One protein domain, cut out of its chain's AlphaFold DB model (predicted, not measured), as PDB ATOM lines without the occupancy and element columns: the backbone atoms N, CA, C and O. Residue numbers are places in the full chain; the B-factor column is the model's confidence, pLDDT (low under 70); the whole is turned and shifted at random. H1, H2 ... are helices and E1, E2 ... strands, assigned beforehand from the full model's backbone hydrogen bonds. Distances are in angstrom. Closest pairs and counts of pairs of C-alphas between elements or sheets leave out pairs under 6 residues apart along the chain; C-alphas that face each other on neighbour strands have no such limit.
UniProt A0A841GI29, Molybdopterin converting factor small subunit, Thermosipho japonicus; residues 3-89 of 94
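Overview. This is residues 3 to 89 of the 94 residues of the protein "Molybdopterin converting factor small subunit" of Thermosipho japonicus (UniProt A0A841GI29). Six strands make one twisted sheet, curled like part of a barrel, and helix H2 packs across the gap between its edge strands E2 and E3. The short helix H1 is on the opposite face, and residues 70 to 83 make a loop at one end. There are 87 residues printed, with two named helices and six named strands in the order E1 H1 E2 H2 E3 E4 E5 E6, class mixed. The mixed sheet runs E2 E1 E6 E5 E4 E3. The whole is compact, with a radius of gyration of the C-alphas of 12.0 A and spans of 32 by 29 by 22 A.

Arrangement. E1, residues 3 to 6, is parallel to E6, residues 84 to 88, with N 4 and O 85 2.8 A apart. H1, residues 9 to 13, is on the sheet at a height of 7.0 A, over none of the strands. E2, residues 17 to 19, is antiparallel to E1, with N 3 and O 18 2.8 A apart. H2, residues 25 to 36, is on the opposite face; its closest C-alphas to E3, residues 39 to 45, are those of Ser 33 and Glu 39, 5.2 A apart. E3, E4, residues 50 to 56, E5, residues 60 to 69, and E6 form a meander, each strand the antiparallel neighbour of the one before, with N 43 and O 52 2.9 A, N 63 and O 53 2.9 A, and N 68 and O 86 2.9 A apart. E5 bends by 65 degrees at residue 64, pairing with E4 over residues 60 to 65 and with E6 over 66 to 69. In H1 and H2 every O i to N i+4 pair is within hydrogen-bond range.

Along the chain. E1 begins at C-alpha 3 (118.819, 153.830, 123.178). H2 measures 16.8 A, E3 19.5 A, E4 19.1 A and E5 25.0 A. E6 ends at C-alpha 88 (110.650, 153.202, 116.451).

Size, cuts and confidence. The farthest C-alphas, of Glu 58 and Asn 78, are 32.7 A apart. The printed part has no cut; the link E5 to E6 is long. No printed residue is under 70.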
ATOM      1  N   VAL A   3     120.141 153.446 123.689       97.06
ATOM      2  CA  VAL A   3     118.819 153.830 123.178       97.06
ATOM      3  C   VAL A   3     118.948 154.215 121.710       97.06
ATOM      4  O   VAL A   3     119.710 155.119 121.368       97.06
ATOM      5  N   LYS A   4     118.207 153.542 120.829       97.69
ATOM      6  CA  LYS A   4     118.213 153.773 119.378       97.69
ATOM      7  C   LYS A   4     116.914 154.426 118.926       97.69
ATOM      8  O   LYS A   4     115.829 153.965 119.266       97.69
ATOM      9  N   PHE A   5     117.029 155.452 118.094       96.06
ATOM     10  CA  PHE A   5     115.913 156.173 117.489       96.06
ATOM     11  C   PHE A   5     115.794 155.784 116.016       96.06
ATOM     12  O   PHE A   5     116.670 156.092 115.204       96.06
ATOM     13  N   VAL A   6     114.714 155.090 115.662       94.62
ATOM     14  CA  VAL A   6     114.542 154.473 114.340       94.62
ATOM     15  C   VAL A   6     113.414 155.152 113.564       94.62
ATOM     16  O   VAL A   6     112.355 155.466 114.110       94.62
ATOM     17  N   GLY A   7     113.637 155.363 112.265       91.69
ATOM     18  CA  GLY A   7     112.708 156.072 111.382       91.69
ATOM     19  C   GLY A   7     112.928 157.585 111.403       91.69
ATOM     20  O   GLY A   7     114.045 158.056 111.626       91.69
ATOM     21  N   SER A   8     111.870 158.360 111.154       90.75
ATOM     22  CA  SER A   8     111.953 159.829 111.095       90.75
ATOM     23  C   SER A   8     112.057 160.502 112.469       90.75
ATOM     24  O   SER A   8     112.412 161.677 112.549       90.75
ATOM     25  N   ILE A   9     111.864 159.759 113.564       91.62
ATOM     26  CA  ILE A   9     111.983 160.281 114.932       91.62
ATOM     27  C   ILE A   9     113.390 160.797 115.264       91.62
ATOM     28  O   ILE A   9     113.529 161.748 116.027       91.62
ATOM     29  N   LYS A  10     114.434 160.250 114.625       92.31
ATOM     30  CA  LYS A  10     115.821 160.719 114.783       92.31
ATOM     31  C   LYS A  10     116.010 162.181 114.366       92.31
ATOM     32  O   LYS A  10     116.847 162.867 114.938       92.31
ATOM     33  N   TYR A  11     115.226 162.666 113.398       90.62
ATOM     34  CA  TYR A  11     115.282 164.062 112.953       90.62
ATOM     35  C   TYR A  11     114.584 164.990 113.949       90.62
ATOM     36  O   TYR A  11     115.086 166.072 114.223       90.62
ATOM     37  N   LEU A  12     113.480 164.537 114.555       89.44
ATOM     38  CA  LEU A  12     112.781 165.282 115.609       89.44
ATOM     39  C   LEU A  12     113.619 165.389 116.890       89.44
ATOM     40  O   LEU A  12     113.594 166.412 117.577       89.44
ATOM     41  N   LEU A  13     114.367 164.334 117.213       90.69
ATOM     42  CA  LEU A  13     115.207 164.263 118.410       90.69
ATOM     43  C   LEU A  13     116.643 164.758 118.177       90.69
ATOM     44  O   LEU A  13     117.390 164.925 119.135       90.69
ATOM     45  N   GLY A  14     117.046 164.984 116.923       91.31
ATOM     46  CA  GLY A  14     118.392 165.435 116.550       91.31
ATOM     47  C   GLY A  14     119.505 164.397 116.745       91.31
ATOM     48  O   GLY A  14     120.671 164.707 116.511       91.31
ATOM     49  N   LYS A  15     119.179 163.168 117.169       94.25
ATOM     50  CA  LYS A  15     120.135 162.077 117.411       94.25
ATOM     51  C   LYS A  15     119.573 160.747 116.924       94.25
ATOM     52  O   LYS A  15     118.378 160.487 117.030       94.25
ATOM     53  N   SER A  16     120.446 159.883 116.413       95.69
ATOM     54  CA  SER A  16     120.100 158.513 116.004       95.69
ATOM     55  C   SER A  16     120.197 157.510 117.153       95.69
ATOM     56  O   SER A  16     119.499 156.499 117.146       95.69
ATOM     57  N   ASN A  17     121.048 157.775 118.140       97.25
ATOM     58  CA  ASN A  17     121.181 156.977 119.350       97.25
ATOM     59  C   ASN A  17     121.779 157.807 120.494       97.25
ATOM     60  O   ASN A  17     122.344 158.880 120.268       97.25
ATOM     61  N   ILE A  18     121.621 157.304 121.716       97.06
ATOM     62  CA  ILE A  18     122.262 157.805 122.933       97.06
ATOM     63  C   ILE A  18     122.609 156.632 123.849       97.06
ATOM     64  O   ILE A  18     121.915 155.616 123.862       97.06
ATOM     65  N   GLU A  19     123.642 156.798 124.665       96.81
ATOM     66  CA  GLU A  19     123.929 155.893 125.776       96.81
ATOM     67  C   GLU A  19     123.462 156.511 127.091       96.81
ATOM     68  O   GLU A  19     123.708 157.692 127.373       96.81
ATOM     69  N   VAL A  20     122.780 155.694 127.892       94.81
ATOM     70  CA  VAL A  20     122.250 156.057 129.206       94.81
ATOM     71  C   VAL A  20     122.596 154.977 130.226       94.81
ATOM     72  O   VAL A  20     122.516 153.777 129.948       94.81
ATOM     73  N   CYS A  21     122.959 155.415 131.426       92.56
ATOM     74  CA  CYS A  21     123.045 154.572 132.612       92.56
ATOM     75  C   CYS A  21     121.855 154.935 133.489       92.56
ATOM     76  O   CYS A  21     121.668 156.120 133.754       92.56
ATOM     77  N   PHE A  22     121.066 153.950 133.908       90.75
ATOM     78  CA  PHE A  22     119.865 154.184 134.702       90.75
ATOM     79  C   PHE A  22     119.802 153.222 135.889       90.75
ATOM     80  O   PHE A  22     120.285 152.091 135.801       90.75
ATOM     81  N   LYS A  23     119.223 153.678 136.999       89.19
ATOM     82  CA  LYS A  23     118.962 152.859 138.193       89.19
ATOM     83  C   LYS A  23     117.577 152.216 138.164       89.19
ATOM     84  O   LYS A  23     117.422 151.074 138.583       89.19
ATOM     85  N   ASP A  24     116.592 152.953 137.661       87.62
ATOM     86  CA  ASP A  24     115.191 152.552 137.547       87.62
ATOM     87  C   ASP A  24     114.520 153.228 136.333       87.62
ATOM     88  O   ASP A  24     115.152 153.984 135.592       87.62
ATOM     89  N   GLU A  25     113.243 152.925 136.091       83.69
ATOM     90  CA  GLU A  25     112.505 153.429 134.924       83.69
ATOM     91  C   GLU A  25     112.304 154.954 134.933       83.69
ATOM     92  O   GLU A  25     112.273 155.567 133.864       83.69
ATOM     93  N   ASN A  26     112.202 155.582 136.110       85.50
ATOM     94  CA  ASN A  26     112.061 157.036 136.205       85.50
ATOM     95  C   ASN A  26     113.387 157.719 135.853       85.50
ATOM     96  O   ASN A  26     113.406 158.646 135.040       85.50
ATOM     97  N   ASP A  27     114.497 157.211 136.394       91.50
ATOM     98  CA  ASP A  27     115.844 157.681 136.059       91.50
ATOM     99  C   ASP A  27     116.141 157.474 134.565       91.50
ATOM    100  O   ASP A  27     116.692 158.360 133.921       91.50
ATOM    101  N   LEU A  28     115.694 156.371 133.948       91.69
ATOM    102  CA  LEU A  28     115.864 156.148 132.506       91.69
ATOM    103  C   LEU A  28     115.300 157.303 131.663       91.69
ATOM    104  O   LEU A  28     115.989 157.812 130.775       91.69
ATOM    105  N   LEU A  29     114.061 157.723 131.927       90.19
ATOM    106  CA  LEU A  29     113.420 158.816 131.189       90.19
ATOM    107  C   LEU A  29     114.112 160.158 131.440       90.19
ATOM    108  O   LEU A  29     114.285 160.949 130.507       90.19
ATOM    109  N   GLU A  30     114.549 160.398 132.674       92.56
ATOM    110  CA  GLU A  30     115.301 161.598 133.035       92.56
ATOM    111  C   GLU A  30     116.645 161.656 132.287       92.56
ATOM    112  O   GLU A  30     116.997 162.686 131.707       92.56
ATOM    113  N   GLN A  31     117.375 160.539 132.225       94.75
ATOM    114  CA  GLN A  31     118.648 160.438 131.506       94.75
ATOM    115  C   GLN A  31     118.463 160.629 129.999       94.75
ATOM    116  O   GLN A  31     119.233 161.364 129.376       94.75
ATOM    117  N   ILE A  32     117.427 160.022 129.409       93.81
ATOM    118  CA  ILE A  32     117.077 160.228 127.995       93.81
ATOM    119  C   ILE A  32     116.800 161.713 127.734       93.81
ATOM    120  O   ILE A  32     117.378 162.289 126.807       93.81
ATOM    121  N   SER A  33     115.978 162.342 128.577       93.25
ATOM    122  CA  SER A  33     115.617 163.758 128.458       93.25
ATOM    123  C   SER A  33     116.846 164.669 128.536       93.25
ATOM    124  O   SER A  33     117.056 165.517 127.666       93.25
ATOM    125  N   LYS A  34     117.740 164.431 129.508       93.81
ATOM    126  CA  LYS A  34     119.015 165.157 129.650       93.81
ATOM    127  C   LYS A  34     119.918 164.995 128.428       93.81
ATOM    128  O   LYS A  34     120.459 165.975 127.925       93.81
ATOM    129  N   LYS A  35     120.086 163.770 127.919       94.56
ATOM    130  CA  LYS A  35     120.959 163.493 126.761       94.56
ATOM    131  C   LYS A  35     120.443 164.105 125.462       94.56
ATOM    132  O   LYS A  35     121.252 164.364 124.561       94.56
ATOM    133  N   LEU A  36     119.133 164.299 125.349       92.00
ATOM    134  CA  LEU A  36     118.487 164.922 124.197       92.00
ATOM    135  C   LEU A  36     118.256 166.423 124.370       92.00
ATOM    136  O   LEU A  36     117.946 167.078 123.381       92.00
ATOM    137  N   ASN A  37     118.461 166.960 125.577       91.75
ATOM    138  CA  ASN A  37     118.115 168.333 125.939       91.75
ATOM    139  C   ASN A  37     116.649 168.664 125.594       91.75
ATOM    140  O   ASN A  37     116.361 169.713 125.024       91.75
ATOM    141  N   LYS A  38     115.742 167.716 125.867       90.69
ATOM    142  CA  LYS A  38     114.299 167.797 125.592       90.69
ATOM    143  C   LYS A  38     113.537 167.067 126.685       90.69
ATOM    144  O   LYS A  38     113.968 165.994 127.094       90.69
ATOM    145  N   GLU A  39     112.395 167.589 127.118       91.69
ATOM    146  CA  GLU A  39     111.522 166.857 128.039       91.69
ATOM    147  C   GLU A  39     110.793 165.747 127.272       91.69
ATOM    148  O   GLU A  39     110.006 166.004 126.354       91.69
ATOM    149  N   ILE A  40     111.084 164.493 127.621       91.12
ATOM    150  CA  ILE A  40     110.558 163.318 126.932       91.12
ATOM    151  C   ILE A  40     109.849 162.414 127.928       91.12
ATOM    152  O   ILE A  40     110.404 162.019 128.950       91.12
ATOM    153  N   LEU A  41     108.626 162.024 127.581       91.62
ATOM    154  CA  LEU A  41     107.817 161.091 128.352       91.62
ATOM    155  C   LEU A  41     107.403 159.915 127.474       91.62
ATOM    156  O   LEU A  41     107.087 160.073 126.291       91.62
ATOM    157  N   ILE A  42     107.343 158.730 128.073       91.50
ATOM    158  CA  ILE A  42     106.805 157.535 127.428       91.50
ATOM    159  C   ILE A  42     105.478 157.200 128.098       91.50
ATOM    160  O   ILE A  42     105.415 156.983 129.305       91.50
ATOM    161  N   LYS A  43     104.405 157.143 127.308       91.75
ATOM    162  CA  LYS A  43     103.094 156.680 127.768       91.75
ATOM    163  C   LYS A  43     102.808 155.299 127.195       91.75
ATOM    164  O   LYS A  43     102.692 155.144 125.979       91.75
ATOM    165  N   ILE A  44     102.643 154.318 128.077       91.00
ATOM    166  CA  ILE A  44     102.248 152.953 127.727       91.00
ATOM    167  C   ILE A  44     100.743 152.809 127.959       91.00
ATOM    168  O   ILE A  44     100.269 152.907 129.087       91.00
ATOM    169  N   ASP A  45      99.987 152.594 126.887       90.25
ATOM    170  CA  ASP A  45      98.549 152.336 126.922       90.25
ATOM    171  C   ASP A  45      98.314 150.837 126.697       90.25
ATOM    172  O   ASP A  45      98.285 150.349 125.561       90.25
ATOM    173  N   LYS A  46      98.225 150.089 127.805       85.38
ATOM    174  CA  LYS A  46      98.057 148.629 127.773       85.38
ATOM    175  C   LYS A  46      96.674 148.210 127.267       85.38
ATOM    176  O   LYS A  46      96.585 147.184 126.599       85.38
ATOM    177  N   GLU A  47      95.633 149.004 127.521       89.50
ATOM    178  CA  GLU A  47      94.262 148.717 127.075       89.50
ATOM    179  C   GLU A  47      94.173 148.749 125.548       89.50
ATOM    180  O   GLU A  47      93.697 147.803 124.920       89.50
ATOM    181  N   ASN A  48      94.734 149.795 124.936       90.62
ATOM    182  CA  ASN A  48      94.735 149.966 123.483       90.62
ATOM    183  C   ASN A  48      95.950 149.332 122.791       90.62
ATOM    184  O   ASN A  48      96.100 149.476 121.576       90.62
ATOM    185  N   LYS A  49      96.829 148.651 123.543       90.44
ATOM    186  CA  LYS A  49      98.077 148.032 123.061       90.44
ATOM    187  C   LYS A  49      98.943 149.003 122.244       90.44
ATOM    188  O   LYS A  49      99.470 148.645 121.190       90.44
ATOM    189  N   LYS A  50      99.091 150.243 122.722       92.56
ATOM    190  CA  LYS A  50      99.868 151.302 122.057       92.56
ATOM    191  C   LYS A  50     100.897 151.911 122.996       92.56
ATOM    192  O   LYS A  50     100.695 152.006 124.201       92.56
ATOM    193  N   THR A  51     102.004 152.367 122.422       94.31
ATOM    194  CA  THR A  51     102.995 153.185 123.126       94.31
ATOM    195  C   THR A  51     103.121 154.535 122.445       94.31
ATOM    196  O   THR A  51     103.010 154.648 121.225       94.31
ATOM    197  N   PHE A  52     103.304 155.579 123.246       94.56
ATOM    198  CA  PHE A  52     103.444 156.940 122.760       94.56
ATOM    199  C   PHE A  52     104.709 157.581 123.314       94.56
ATOM    200  O   PHE A  52     104.961 157.497 124.516       94.56
ATOM    201  N   LEU A  53     105.449 158.268 122.446       93.94
ATOM    202  CA  LEU A  53     106.484 159.208 122.848       93.94
ATOM    203  C   LEU A  53     105.862 160.602 122.870       93.94
ATOM    204  O   LEU A  53     105.265 161.036 121.882       93.94
ATOM    205  N   ILE A  54     105.980 161.285 123.999       93.69
ATOM    206  CA  ILE A  54     105.544 162.666 124.168       93.69
ATOM    207  C   ILE A  54     106.802 163.513 124.311       93.69
ATOM    208  O   ILE A  54     107.629 163.236 125.173       93.69
ATOM    209  N   ILE A  55     106.939 164.520 123.456       92.06
ATOM    210  CA  ILE A  55     108.026 165.496 123.499       92.06
ATOM    211  C   ILE A  55     107.388 166.817 123.935       92.06
ATOM    212  O   ILE A  55     106.568 167.371 123.200       92.06
ATOM    213  N   ASN A  56     107.706 167.264 125.146       87.06
ATOM    214  CA  ASN A  56     107.234 168.520 125.727       87.06
ATOM    215  C   ASN A  56     108.325 169.587 125.530       87.06
ATOM    216  O   ASN A  56     109.110 169.869 126.425       87.06
ATOM    217  N   ASP A  57     108.415 170.128 124.321       79.88
ATOM    218  CA  ASP A  57     109.303 171.256 124.007       79.88
ATOM    219  C   ASP A  57     108.442 172.521 123.787       79.88
ATOM    220  O   ASP A  57     107.344 172.612 124.341       79.88
ATOM    221  N   GLU A  58     108.866 173.461 122.936       78.75
ATOM    222  CA  GLU A  58     108.053 174.619 122.508       78.75
ATOM    223  C   GLU A  58     106.619 174.246 122.086       78.75
ATOM    224  O   GLU A  58     105.669 174.998 122.309       78.75
ATOM    225  N   GLN A  59     106.449 173.064 121.485       83.50
ATOM    226  CA  GLN A  59     105.151 172.477 121.175       83.50
ATOM    227  C   GLN A  59     105.090 171.034 121.656       83.50
ATOM    228  O   GLN A  59     105.999 170.231 121.428       83.50
ATOM    229  N   LYS A  60     103.965 170.678 122.280       89.94
ATOM    230  CA  LYS A  60     103.713 169.316 122.739       89.94
ATOM    231  C   LYS A  60     103.410 168.398 121.560       89.94
ATOM    232  O   LYS A  60     102.315 168.434 120.999       89.94
ATOM    233  N   ILE A  61     104.353 167.520 121.234       92.19
ATOM    234  CA  ILE A  61     104.210 166.523 120.171       92.19
ATOM    235  C   ILE A  61     103.926 165.161 120.804       92.19
ATOM    236  O   ILE A  61     104.647 164.718 121.697       92.19
ATOM    237  N   LYS A  62     102.890 164.466 120.325       93.19
ATOM    238  CA  LYS A  62     102.559 163.092 120.730       93.19
ATOM    239  C   LYS A  62     102.644 162.162 119.524       93.19
ATOM    240  O   LYS A  62     101.854 162.287 118.594       93.19
ATOM    241  N   LEU A  63     103.556 161.195 119.573       92.25
ATOM    242  CA  LEU A  63     103.797 160.239 118.492       92.25
ATOM    243  C   LEU A  63     103.434 158.829 118.939       92.25
ATOM    244  O   LEU A  63     103.861 158.399 120.007       92.25
ATOM    245  N   SER A  64     102.684 158.096 118.118       93.94
ATOM    246  CA  SER A  64     102.510 156.651 118.303       93.94
ATOM    247  C   SER A  64     103.793 155.950 117.878       93.94
ATOM    248  O   SER A  64     104.184 156.054 116.721       93.94
ATOM    249  N   VAL A  65     104.437 155.237 118.793       95.12
ATOM    250  CA  VAL A  65     105.718 154.560 118.567       95.12
ATOM    251  C   VAL A  65     105.603 153.073 118.885       95.12
ATOM    252  O   VAL A  65     104.650 152.629 119.521       95.12
ATOM    253  N   VAL A  66     106.582 152.301 118.428       95.25
ATOM    254  CA  VAL A  66     106.852 150.945 118.902       95.25
ATOM    255  C   VAL A  66     108.150 150.995 119.692       95.25
ATOM    256  O   VAL A  66     109.151 151.513 119.202       95.25
ATOM    257  N   ILE A  67     108.130 150.468 120.913       95.38
ATOM    258  CA  ILE A  67     109.304 150.432 121.783       95.38
ATOM    259  C   ILE A  67     109.681 148.979 122.023       95.38
ATOM    260  O   ILE A  67     108.866 148.197 122.518       95.38
ATOM    261  N   LEU A  68     110.914 148.632 121.664       96.44
ATOM    262  CA  LEU A  68     111.488 147.312 121.889       96.44
ATOM    263  C   LEU A  68     112.608 147.423 122.921       96.44
ATOM    264  O   LEU A  68     113.531 148.208 122.730       96.44
ATOM    265  N   ASN A  69     112.556 146.630 123.984       95.75
ATOM    266  CA  ASN A  69     113.664 146.466 124.918       95.75
ATOM    267  C   ASN A  69     114.259 145.070 124.739       95.75
ATOM    268  O   ASN A  69     113.571 144.070 124.946       95.75
ATOM    269  N   ASN A  70     115.523 145.017 124.318       96.00
ATOM    270  CA  ASN A  70     116.224 143.786 123.949       96.00
ATOM    271  C   ASN A  70     115.450 142.962 122.896       96.00
ATOM    272  O   ASN A  70     115.318 141.748 123.004       96.00
ATOM    273  N   GLY A  71     114.890 143.642 121.887       94.94
ATOM    274  CA  GLY A  71     114.131 143.027 120.790       94.94
ATOM    275  C   GLY A  71     112.670 142.679 121.110       94.94
ATOM    276  O   GLY A  71     111.898 142.402 120.193       94.94
ATOM    277  N   GLU A  72     112.250 142.752 122.373       95.88
ATOM    278  CA  GLU A  72     110.879 142.455 122.787       95.88
ATOM    279  C   GLU A  72     110.055 143.732 122.995       95.88
ATOM    280  O   GLU A  72     110.528 144.712 123.568       95.88
ATOM    281  N   ASN A  73     108.796 143.727 122.551       94.19
ATOM    282  CA  ASN A  73     107.903 144.873 122.716       94.19
ATOM    283  C   ASN A  73     107.619 145.148 124.200       94.19
ATOM    284  O   ASN A  73     107.138 144.265 124.912       94.19
ATOM    285  N   ILE A  74     107.829 146.393 124.638       93.44
ATOM    286  CA  ILE A  74     107.641 146.806 126.036       93.44
ATOM    287  C   ILE A  74     106.216 146.556 126.557       93.44
ATOM    288  O   ILE A  74     106.026 146.344 127.748       93.44
ATOM    289  N   LEU A  75     105.210 146.498 125.676       92.44
ATOM    290  CA  LEU A  75     103.833 146.142 126.040       92.44
ATOM    291  C   LEU A  75     103.704 144.722 126.615       92.44
ATOM    292  O   LEU A  75     102.722 144.435 127.296       92.44
ATOM    293  N   ARG A  76     104.661 143.837 126.315       90.75
ATOM    294  CA  ARG A  76     104.716 142.451 126.802       90.75
ATOM    295  C   ARG A  76     105.661 142.275 127.991       90.75
ATOM    296  O   ARG A  76     105.649 141.214 128.606       90.75
ATOM    297  N   LYS A  77     106.442 143.304 128.337       88.62
ATOM    298  CA  LYS A  77     107.411 143.249 129.433       88.62
ATOM    299  C   LYS A  77     106.835 143.830 130.722       88.62
ATOM    300  O   LYS A  77     106.023 144.755 130.717       88.62
ATOM    301  N   ASN A  78     107.314 143.287 131.838       85.44
ATOM    302  CA  ASN A  78     107.000 143.779 133.181       85.44
ATOM    303  C   ASN A  78     108.007 144.818 133.688       85.44
ATOM    304  O   ASN A  78     107.688 145.547 134.619       85.44
ATOM    305  N   LYS A  79     109.212 144.851 133.108       88.69
ATOM    306  CA  LYS A  79     110.301 145.760 133.471       88.69
ATOM    307  C   LYS A  79     111.192 146.040 132.266       88.69
ATOM    308  O   LYS A  79     111.317 145.182 131.383       88.69
ATOM    309  N   ILE A  80     111.838 147.200 132.266       90.69
ATOM    310  CA  ILE A  80     112.932 147.518 131.343       90.69
ATOM    311  C   ILE A  80     114.250 146.949 131.887       90.69
ATOM    312  O   ILE A  80     114.569 147.084 133.066       90.69
ATOM    313  N   GLU A  81     115.020 146.302 131.020       92.12
ATOM    314  CA  GLU A  81     116.305 145.674 131.334       92.12
ATOM    315  C   GLU A  81     117.440 146.393 130.614       92.12
ATOM    316  O   GLU A  81     117.242 146.886 129.503       92.12
ATOM    317  N   ASP A  82     118.633 146.421 131.215       92.44
ATOM    318  CA  ASP A  82     119.822 146.962 130.550       92.44
ATOM    319  C   ASP A  82     120.141 146.196 129.249       92.44
ATOM    320  O   ASP A  82     119.736 145.044 129.058       92.44
ATOM    321  N   GLY A  83     120.829 146.863 128.324       94.56
ATOM    322  CA  GLY A  83     121.058 146.387 126.959       94.56
ATOM    323  C   GLY A  83     120.642 147.425 125.919       94.56
ATOM    324  O   GLY A  83     121.175 148.537 125.910       94.56
ATOM    325  N   GLU A  84     119.701 147.073 125.045       96.56
ATOM    326  CA  GLU A  84     119.204 147.925 123.962       96.56
ATOM    327  C   GLU A  84     117.737 148.335 124.174       96.56
ATOM    328  O   GLU A  84     116.876 147.517 124.513       96.56
ATOM    329  N   LEU A  85     117.436 149.606 123.907       96.69
ATOM    330  CA  LEU A  85     116.077 150.134 123.821       96.69
ATOM    331  C   LEU A  85     115.876 150.821 122.467       96.69
ATOM    332  O   LEU A  85     116.404 151.902 122.224       96.69
ATOM    333  N   ALA A  86     115.101 150.216 121.574       96.94
ATOM    334  CA  ALA A  86     114.771 150.801 120.280       96.94
ATOM    335  C   ALA A  86     113.414 151.513 120.348       96.94
ATOM    336  O   ALA A  86     112.394 150.889 120.634       96.94
ATOM    337  N   ILE A  87     113.398 152.812 120.047       96.12
ATOM    338  CA  ILE A  87     112.192 153.631 119.905       96.12
ATOM    339  C   ILE A  87     111.977 153.884 118.415       96.12
ATOM    340  O   ILE A  87     112.759 154.573 117.754       96.12
ATOM    341  N   ILE A  88     110.913 153.295 117.883       95.75
ATOM    342  CA  ILE A  88     110.650 153.202 116.451       95.75
ATOM    343  C   ILE A  88     109.387 153.992 116.143       95.75
ATOM    344  O   ILE A  88     108.323 153.708 116.696       95.75
ATOM    345  N   LEU A  89     109.480 154.961 115.234       93.75
ATOM    346  CA  LEU A  89     108.289 155.571 114.653       93.75
ATOM    347  C   LEU A  89     107.862 154.743 113.431       93.75
ATOM    348  O   LEU A  89     108.599 154.733 112.441       93.75
TER     349      LEU A  89